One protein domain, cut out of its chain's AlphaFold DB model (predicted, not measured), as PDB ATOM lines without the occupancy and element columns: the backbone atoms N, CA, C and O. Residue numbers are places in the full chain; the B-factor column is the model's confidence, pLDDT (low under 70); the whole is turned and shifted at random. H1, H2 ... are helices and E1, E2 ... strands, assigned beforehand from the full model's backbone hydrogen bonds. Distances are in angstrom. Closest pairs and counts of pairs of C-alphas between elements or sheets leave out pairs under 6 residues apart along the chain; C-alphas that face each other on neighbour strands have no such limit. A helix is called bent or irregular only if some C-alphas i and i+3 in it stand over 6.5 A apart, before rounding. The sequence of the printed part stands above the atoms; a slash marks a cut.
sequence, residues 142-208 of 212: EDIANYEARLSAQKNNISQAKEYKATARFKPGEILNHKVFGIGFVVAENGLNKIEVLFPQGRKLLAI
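AT A GLANCE: This is residues 142 to 208 of the 212 residues of an uncharacterized protein of Spirobacillus cienkowskii (UniProt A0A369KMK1). Picture a small, strongly twisted and curled sheet of four strands, E1 to E4, with two helices set across one face: H1 over E2, E3 and E4, and H2 over E1. A long loop, residues 161 to 174, leads from H2 to E1, and its residues 162 to 163 pair alongside E1. The 67 printed residues hold H1, H2, E1, E2, E3 and E4 in that order along the chain; the sheet's order is E1, E2, E3, E4, all antiparallel, and the class is mixed, helices and strands. The whole is compact, with a radius of gyration of the C-alphas of 10.9 A, and a rounded outline spanning 30 by 25 by 20 A.

IN THESE COORDINATES: Find C-alpha 142 at (19.290, 36.767, 105.124); from there H1 runs through residues 142 to 153, 16.7 A long. After Gln 154 comes H2, residues 155 to 160, which is only just irregular: C-alphas 156 and 159 are 7.0 A apart. E1, residues 175 to 178, begins at C-alpha 175, (20.870, 52.511, 94.454). Next read E2, residues 182 to 190, 20.8 A long, which bends by 69 degrees at residue 187. E3 is residues 194 to 199, 15.4 A, and E4 is residues 202 to 207, 16.6 A, ending at C-alpha 207, (36.008, 50.566, 97.121).

HOW THE PARTS SIT: The strands form a meander, each the antiparallel neighbour of the one before, and each successive pair is a hairpin. Between E1 and E2 look at N 176 and O 184, 2.8 A apart; between E2 and E3, at N 187 and O 196, 2.8 A; between E3 and E4, at N 197 and O 204, 2.8 A. The pairing is staggered: E2 pairs with E1 over residues 182 to 185 and with E3 over 185 to 190. The edge strands E1 and E4 are apart. H1 and H2 lie on the same face, two layers, helices on one face of a sheet. H1 has a height over the sheet of 8.9 A and runs across the strands, at 66 degrees to E2 on the local plane; its closest C-alphas to E4 are Asp 143 and Gly 202, 5.1 A. H2, at a height over the sheet of 9.5 A, runs across E1 at 77 degrees on the local plane; their closest C-alphas are Gln 160 and Ile 175, 7.0 A. The two helices meet only through their link. In H1 every O i to N i+4 pair is within hydrogen-bond range; in H2 0 of 2 are, and 1 of 3 O i to N i+3 pairs.

THE WHOLE: The C-alphas farthest apart are those of Asn 156 and Leu 192, 31.5 A. The printed part has no cut. The link from H2 to E1, 14 residues, is long; the other links are tight. The mean pLDDT of the printed part is 88.1, and residue 191 alone is under 70.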
ATOM      1  N   GLU A 142      19.982  35.576 104.631       87.31
ATOM      2  CA  GLU A 142      19.290  36.767 105.124       87.31
ATOM      3  C   GLU A 142      19.566  37.986 104.235       87.31
ATOM      4  O   GLU A 142      18.666  38.783 103.982       87.31
ATOM      5  N   ASP A 143      20.789  38.125 103.711       87.69
ATOM      6  CA  ASP A 143      21.158  39.227 102.818       87.69
ATOM      7  C   ASP A 143      20.372  39.174 101.503       87.69
ATOM      8  O   ASP A 143      19.990  40.211 100.962       87.69
ATOM      9  N   ILE A 144      20.098  37.963 101.011       87.56
ATOM     10  CA  ILE A 144      19.299  37.733  99.803       87.56
ATOM     11  C   ILE A 144      17.840  38.126 100.062       87.56
ATOM     12  O   ILE A 144      17.268  38.900  99.296       87.56
ATOM     13  N   ALA A 145      17.261  37.687 101.185       89.69
ATOM     14  CA  ALA A 145      15.907  38.083 101.581       89.69
ATOM     15  C   ALA A 145      15.782  39.611 101.754       89.69
ATOM     16  O   ALA A 145      14.814  40.227 101.303       89.69
ATOM     17  N   ASN A 146      16.801  40.251 102.337       90.69
ATOM     18  CA  ASN A 146      16.867  41.708 102.464       90.69
ATOM     19  C   ASN A 146      16.899  42.413 101.098       90.69
ATOM     20  O   ASN A 146      16.337  43.504 100.947       90.69
ATOM     21  N   TYR A 147      17.539  41.803 100.098       90.69
ATOM     22  CA  TYR A 147      17.619  42.356  98.749       90.69
ATOM     23  C   TYR A 147      16.260  42.308  98.064       90.69
ATOM     24  O   TYR A 147      15.810  43.319  97.525       90.69
ATOM     25  N   GLU A 148      15.571  41.173  98.145       90.50
ATOM     26  CA  GLU A 148      14.221  41.019  97.603       90.50
ATOM     27  C   GLU A 148      13.233  41.997  98.255       90.50
ATOM     28  O   GLU A 148      12.448  42.654  97.559       90.50
ATOM     29  N   ALA A 149      13.334  42.188  99.575       89.56
ATOM     30  CA  ALA A 149      12.534  43.166 100.300       89.56
ATOM     31  C   ALA A 149      12.770  44.597  99.780       89.56
ATOM     32  O   ALA A 149      11.809  45.294  99.444       89.56
ATOM     33  N   ARG A 150      14.031  45.029  99.622       87.06
ATOM     34  CA  ARG A 150      14.344  46.359  99.062       87.06
ATOM     35  C   ARG A 150      13.908  46.505  97.610       87.06
ATOM     36  O   ARG A 150      13.362  47.548  97.245       87.06
ATOM     37  N   LEU A 151      14.092  45.468  96.796       87.81
ATOM     38  CA  LEU A 151      13.689  45.480  95.395       87.81
ATOM     39  C   LEU A 151      12.176  45.665  95.254       87.81
ATOM     40  O   LEU A 151      11.743  46.451  94.418       87.81
ATOM     41  N   SER A 152      11.375  44.991  96.083       85.06
ATOM     42  CA  SER A 152       9.915  45.139  96.062       85.06
ATOM     43  C   SER A 152       9.451  46.535  96.493       85.06
ATOM     44  O   SER A 152       8.549  47.092  95.867       85.06
ATOM     45  N   ALA A 153      10.113  47.138  97.483       85.25
ATOM     46  CA  ALA A 153       9.780  48.468  97.990       85.25
ATOM     47  C   ALA A 153      10.183  49.609  97.037       85.25
ATOM     48  O   ALA A 153       9.539  50.656  97.018       85.25
ATOM     49  N   GLN A 154      11.254  49.433  96.255       78.06
ATOM     50  CA  GLN A 154      11.865  50.507  95.463       78.06
ATOM     51  C   GLN A 154      11.813  50.279  93.944       78.06
ATOM     52  O   GLN A 154      12.562  50.939  93.223       78.06
ATOM     53  N   LYS A 155      10.905  49.433  93.424       72.38
ATOM     54  CA  LYS A 155      10.775  49.156  91.971       72.38
ATOM     55  C   LYS A 155      10.738  50.413  91.088       72.38
ATOM     56  O   LYS A 155      11.335  50.415  90.018       72.38
ATOM     57  N   ASN A 156      10.114  51.494  91.556       79.06
ATOM     58  CA  ASN A 156      10.018  52.757  90.808       79.06
ATOM     59  C   ASN A 156      11.316  53.588  90.827       79.06
ATOM     60  O   ASN A 156      11.524  54.423  89.952       79.06
ATOM     61  N   ASN A 157      12.204  53.359  91.799       79.75
ATOM     62  CA  ASN A 157      13.464  54.092  91.952       79.75
ATOM     63  C   ASN A 157      14.642  53.414  91.238       79.75
ATOM     64  O   ASN A 157      15.728  53.984  91.194       79.75
ATOM     65  N   ILE A 158      14.450  52.231  90.642       80.00
ATOM     66  CA  ILE A 158      15.509  51.504  89.919       80.00
ATOM     67  C   ILE A 158      16.112  52.366  88.797       80.00
ATOM     68  O   ILE A 158      17.319  52.329  88.571       80.00
ATOM     69  N   SER A 159      15.301  53.205  88.148       82.06
ATOM     70  CA  SER A 159      15.760  54.127  87.102       82.06
ATOM     71  C   SER A 159      16.718  55.213  87.611       82.06
ATOM     72  O   SER A 159      17.432  55.811  86.814       82.06
ATOM     73  N   GLN A 160      16.757  55.474  88.921       84.06
ATOM     74  CA  GLN A 160      17.672  56.435  89.548       84.06
ATOM     75  C   GLN A 160      19.002  55.792  89.981       84.06
ATOM     76  O   GLN A 160      19.801  56.432  90.668       84.06
ATOM     77  N   ALA A 161      19.250  54.530  89.611       89.94
ATOM     78  CA  ALA A 161      20.477  53.830  89.964       89.94
ATOM     79  C   ALA A 161      21.712  54.554  89.408       89.94
ATOM     80  O   ALA A 161      21.883  54.693  88.195       89.94
ATOM     81  N   LYS A 162      22.608  54.979  90.303       90.94
ATOM     82  CA  LYS A 162      23.885  55.589  89.924       90.94
ATOM     83  C   LYS A 162      24.834  54.513  89.409       90.94
ATOM     84  O   LYS A 162      24.993  53.465  90.035       90.94
ATOM     85  N   GLU A 163      25.504  54.778  88.294       93.62
ATOM     86  CA  GLU A 163      26.551  53.893  87.786       93.62
ATOM     87  C   GLU A 163      27.726  53.823  88.774       93.62
ATOM     88  O   GLU A 163      28.189  54.842  89.296       93.62
ATOM     89  N   TYR A 164      28.227  52.615  89.027       91.69
ATOM     90  CA  TYR A 164      29.395  52.414  89.870       91.69
ATOM     91  C   TYR A 164      30.648  53.035  89.249       91.69
ATOM     92  O   TYR A 164      31.137  52.581  88.214       91.69
ATOM     93  N   LYS A 165      31.228  54.017  89.942       90.25
ATOM     94  CA  LYS A 165      32.562  54.551  89.658       90.25
ATOM     95  C   LYS A 165      33.367  54.588  90.945       90.25
ATOM     96  O   LYS A 165      32.884  55.095  91.953       90.25
ATOM     97  N   ALA A 166      34.614  54.127  90.892       87.19
ATOM     98  CA  ALA A 166      35.519  54.163  92.041       87.19
ATOM     99  C   ALA A 166      35.825  55.596  92.517       87.19
ATOM    100  O   ALA A 166      36.271  55.785  93.640       87.19
ATOM    101  N   THR A 167      35.580  56.613  91.690       87.38
ATOM    102  CA  THR A 167      35.716  58.035  92.044       87.38
ATOM    103  C   THR A 167      34.434  58.644  92.612       87.38
ATOM    104  O   THR A 167      34.486  59.695  93.248       87.38
ATOM    105  N   ALA A 168      33.279  58.006  92.405       86.44
ATOM    106  CA  ALA A 168      31.999  58.522  92.865       86.44
ATOM    107  C   ALA A 168      31.807  58.288  94.370       86.44
ATOM    108  O   ALA A 168      32.321  57.334  94.955       86.44
ATOM    109  N   ARG A 169      31.037  59.177  94.998       86.38
ATOM    110  CA  ARG A 169      30.633  59.073  96.403       86.38
ATOM    111  C   ARG A 169      29.199  58.563  96.466       86.38
ATOM    112  O   ARG A 169      28.336  59.054  95.740       86.38
ATOM    113  N   PHE A 170      28.962  57.603  97.350       89.50
ATOM    114  CA  PHE A 170      27.658  56.985  97.560       89.50
ATOM    115  C   PHE A 170      27.271  57.118  99.025       89.50
ATOM    116  O   PHE A 170      28.130  57.001  99.897       89.50
ATOM    117  N   LYS A 171      25.985  57.361  99.281       90.12
ATOM    118  CA  LYS A 171      25.423  57.412 100.635       90.12
ATOM    119  C   LYS A 171      24.655  56.123 100.948       90.12
ATOM    120  O   LYS A 171      24.119  55.504 100.024       90.12
ATOM    121  N   PRO A 172      24.562  55.712 102.226       90.75
ATOM    122  CA  PRO A 172      23.709  54.593 102.615       90.75
ATOM    123  C   PRO A 172      22.257  54.848 102.187       90.75
ATOM    124  O   PRO A 172      21.727  55.942 102.370       90.75
ATOM    125  N   GLY A 173      21.624  53.834 101.596       88.25
ATOM    126  CA  GLY A 173      20.263  53.904 101.057       88.25
ATOM    127  C   GLY A 173      20.162  54.248  99.567       88.25
ATOM    128  O   GLY A 173      19.079  54.101  99.005       88.25
ATOM    129  N   GLU A 174      21.251  54.654  98.907       90.62
ATOM    130  CA  GLU A 174      21.247  54.874  97.455       90.62
ATOM    131  C   GLU A 174      21.291  53.558  96.661       90.62
ATOM    132  O   GLU A 174      21.730  52.512  97.152       90.62
ATOM    133  N   ILE A 175      20.849  53.628  95.401       92.31
ATOM    134  CA  ILE A 175      20.870  52.511  94.454       92.31
ATOM    135  C   ILE A 175      22.090  52.658  93.545       92.31
ATOM    136  O   ILE A 175      22.346  53.723  92.979       92.31
ATOM    137  N   LEU A 176      22.833  51.568  93.400       92.88
ATOM    138  CA  LEU A 176      24.094  51.497  92.680       92.88
ATOM    139  C   LEU A 176      24.013  50.413  91.610       92.88
ATOM    140  O   LEU A 176      23.649  49.279  91.900       92.88
ATOM    141  N   ASN A 177      24.373  50.743  90.373       93.62
ATOM    142  CA  ASN A 177      24.440  49.789  89.272       93.62
ATOM    143  C   ASN A 177      25.898  49.432  88.962       93.62
ATOM    144  O   ASN A 177      26.681  50.286  88.545       93.62
ATOM    145  N   HIS A 178      26.270  48.170  89.161       92.31
ATOM    146  CA  HIS A 178      27.607  47.651  88.894       92.31
ATOM    147  C   HIS A 178      27.600  46.717  87.679       92.31
ATOM    148  O   HIS A 178      26.843  45.751  87.646       92.31
ATOM    149  N   LYS A 179      28.530  46.904  86.729       93.19
ATOM    150  CA  LYS A 179      28.596  46.131  85.467       93.19
ATOM    151  C   LYS A 179      28.566  44.604  85.646       93.19
ATOM    152  O   LYS A 179      27.972  43.908  84.837       93.19
ATOM    153  N   VAL A 180      29.220  44.087  86.689       92.94
ATOM    154  CA  VAL A 180      29.318  42.635  86.962       92.94
ATOM    155  C   VAL A 180      28.233  42.129  87.917       92.94
ATOM    156  O   VAL A 180      27.828  40.977  87.828       92.94
ATOM    157  N   PHE A 181      27.782  42.963  88.857       90.50
ATOM    158  CA  PHE A 181      26.923  42.517  89.965       90.50
ATOM    159  C   PHE A 181      25.462  42.948  89.799       90.50
ATOM    160  O   PHE A 181      24.598  42.453  90.517       90.50
ATOM    161  N   GLY A 182      25.183  43.827  88.836       92.00
ATOM    162  CA  GLY A 182      23.867  44.385  88.575       92.00
ATOM    163  C   GLY A 182      23.506  45.504  89.546       92.00
ATOM    164  O   GLY A 182      24.366  46.235  90.043       92.00
ATOM    165  N   ILE A 183      22.206  45.631  89.792       92.19
ATOM    166  CA  ILE A 183      21.633  46.625  90.695       92.19
ATOM    167  C   ILE A 183      21.860  46.173  92.139       92.19
ATOM    168  O   ILE A 183      21.605  45.022  92.490       92.19
ATOM    169  N   GLY A 184      22.326  47.089  92.976       93.44
ATOM    170  CA  GLY A 184      22.524  46.874  94.399       93.44
ATOM    171  C   GLY A 184      22.109  48.082  95.228       93.44
ATOM    172  O   GLY A 184      21.982  49.197  94.723       93.44
ATOM    173  N   PHE A 185      21.904  47.851  96.520       93.44
ATOM    174  CA  PHE A 185      21.488  48.877  97.474       93.44
ATOM    175  C   PHE A 185      22.592  49.124  98.492       93.44
ATOM    176  O   PHE A 185      23.028  48.190  99.165       93.44
ATOM    177  N   VAL A 186      23.020  50.372  98.659       92.81
ATOM    178  CA  VAL A 186      24.049  50.717  99.647       92.81
ATOM    179  C   VAL A 186      23.460  50.546 101.052       92.81
ATOM    180  O   VAL A 186      22.391  51.076 101.370       92.81
ATOM    181  N   VAL A 187      24.112  49.747 101.890       92.06
ATOM    182  CA  VAL A 187      23.681  49.455 103.267       92.06
ATOM    183  C   VAL A 187      24.383  50.393 104.234       92.06
ATOM    184  O   VAL A 187      23.719  51.062 105.022       92.06
ATOM    185  N   ALA A 188      25.708  50.475 104.132       88.06
ATOM    186  CA  ALA A 188      26.542  51.266 105.020       88.06
ATOM    187  C   ALA A 188      27.812  51.737 104.304       88.06
ATOM    188  O   ALA A 188      28.295  51.100 103.365       88.06
ATOM    189  N   GLU A 189      28.364  52.848 104.776       87.12
ATOM    190  CA  GLU A 189      29.742  53.236 104.497       87.12
ATOM    191  C   GLU A 189      30.638  52.640 105.584       87.12
ATOM    192  O   GLU A 189      30.360  52.775 106.773       87.12
ATOM    193  N   ASN A 190      31.685  51.928 105.177       79.56
ATOM    194  CA  ASN A 190      32.640  51.331 106.097       79.56
ATOM    195  C   ASN A 190      33.950  52.127 105.977       79.56
ATOM    196  O   ASN A 190      34.437  52.374 104.872       79.56
ATOM    197  N   GLY A 191      34.459  52.628 107.105       63.59
ATOM    198  CA  GLY A 191      35.440  53.719 107.149       63.59
ATOM    199  C   GLY A 191      36.655  53.545 106.223       63.59
ATOM    200  O   GLY A 191      37.167  52.440 106.046       63.59
ATOM    201  N   LEU A 192      37.118  54.676 105.669       70.19
ATOM    202  CA  LEU A 192      38.203  54.819 104.684       70.19
ATOM    203  C   LEU A 192      37.896  54.154 103.335       70.19
ATOM    204  O   LEU A 192      38.521  53.164 102.956       70.19
ATOM    205  N   ASN A 193      36.995  54.770 102.559       85.94
ATOM    206  CA  ASN A 193      36.840  54.486 101.128       85.94
ATOM    207  C   ASN A 193      36.244  53.104 100.790       85.94
ATOM    208  O   ASN A 193      36.512  52.550  99.722       85.94
ATOM    209  N   LYS A 194      35.409  52.542 101.672       89.56
ATOM    210  CA  LYS A 194      34.692  51.284 101.426       89.56
ATOM    211  C   LYS A 194      33.197  51.470 101.653       89.56
ATOM    212  O   LYS A 194      32.771  52.174 102.561       89.56
ATOM    213  N   ILE A 195      32.389  50.826 100.827       91.88
ATOM    214  CA  ILE A 195      30.936  50.782 100.988       91.88
ATOM    215  C   ILE A 195      30.454  49.344 100.946       91.88
ATOM    216  O   ILE A 195      30.958  48.526 100.178       91.88
ATOM    217  N   GLU A 196      29.455  49.055 101.764       91.50
ATOM    218  CA  GLU A 196      28.726  47.797 101.750       91.50
ATOM    219  C   GLU A 196      27.499  47.945 100.865       91.50
ATOM    220  O   GLU A 196      26.634  48.790 101.104       91.50
ATOM    221  N   VAL A 197      27.428  47.117  99.830       92.38
ATOM    222  CA  VAL A 197      26.344  47.120  98.854       92.38
ATOM    223  C   VAL A 197      25.705  45.744  98.820       92.38
ATOM    224  O   VAL A 197      26.375  44.724  98.662       92.38
ATOM    225  N   LEU A 198      24.389  45.721  98.985       93.06
ATOM    226  CA  LEU A 198      23.569  44.525  98.945       93.06
ATOM    227  C   LEU A 198      23.202  44.205  97.494       93.06
ATOM    228  O   LEU A 198      22.531  45.006  96.843       93.06
ATOM    229  N   PHE A 199      23.632  43.048  97.003       93.62
ATOM    230  CA  PHE A 199      23.347  42.541  95.660       93.62
ATOM    231  C   PHE A 199      22.443  41.301  95.735       93.62
ATOM    232  O   PHE A 199      22.319  40.708  96.808       93.62
ATOM    233  N   PRO A 200      21.873  40.832  94.608       89.94
ATOM    234  CA  PRO A 200      21.123  39.568  94.580       89.94
ATOM    235  C   PRO A 200      21.960  38.360  95.027       89.94
ATOM    236  O   PRO A 200      21.426  37.395  95.554       89.94
ATOM    237  N   GLN A 201      23.284  38.428  94.858       87.62
ATOM    238  CA  GLN A 201      24.236  37.405  95.311       87.62
ATOM    239  C   GLN A 201      24.673  37.588  96.781       87.62
ATOM    240  O   GLN A 201      25.625  36.948  97.225       87.62
ATOM    241  N   GLY A 202      24.041  38.510  97.515       88.62
ATOM    242  CA  GLY A 202      24.385  38.892  98.885       88.62
ATOM    243  C   GLY A 202      25.197  40.187  98.991       88.62
ATOM    244  O   GLY A 202      25.424  40.901  98.009       88.62
ATOM    245  N   ARG A 203      25.633  40.523 100.211       89.81
ATOM    246  CA  ARG A 203      26.410  41.743 100.487       89.81
ATOM    247  C   ARG A 203      27.817  41.682  99.876       89.81
ATOM    248  O   ARG A 203      28.482  40.647  99.919       89.81
ATOM    249  N   LYS A 204      28.294  42.795  99.322       90.62
ATOM    250  CA  LYS A 204      29.665  42.966  98.817       90.62
ATOM    251  C   LYS A 204      30.252  44.284  99.298       90.62
ATOM    252  O   LYS A 204      29.547  45.284  99.395       90.62
ATOM    253  N   LEU A 205      31.561  44.286  99.530       90.94
ATOM    254  CA  LEU A 205      32.331  45.504  99.756       90.94
ATOM    255  C   LEU A 205      32.853  46.041  98.428       90.94
ATOM    256  O   LEU A 205      33.521  45.320  97.687       90.94
ATOM    257  N   LEU A 206      32.577  47.310  98.152       90.38
ATOM    258  CA  LEU A 206      33.141  48.040  97.023       90.38
ATOM    259  C   LEU A 206      34.021  49.182  97.529       90.38
ATOM    260  O   LEU A 206      33.742  49.776  98.568       90.38
ATOM    261  N   ALA A 207      35.090  49.481  96.795       89.31
ATOM    262  CA  ALA A 207      36.008  50.566  97.121       89.31
ATOM    263  C   ALA A 207      35.610  51.844  96.370       89.31
ATOM    264  O   ALA A 207      35.398  51.816  95.159       89.31
ATOM    265  N   ILE A 208      35.535  52.966  97.080       88.00
ATOM    266  CA  ILE A 208      35.157  54.274  96.534       88.00
ATOM    267  C   ILE A 208      36.103  55.354  97.052       88.00
ATOM    268  O   ILE A 208      36.513  55.295  98.195       88.00
TER     269      ILE A 208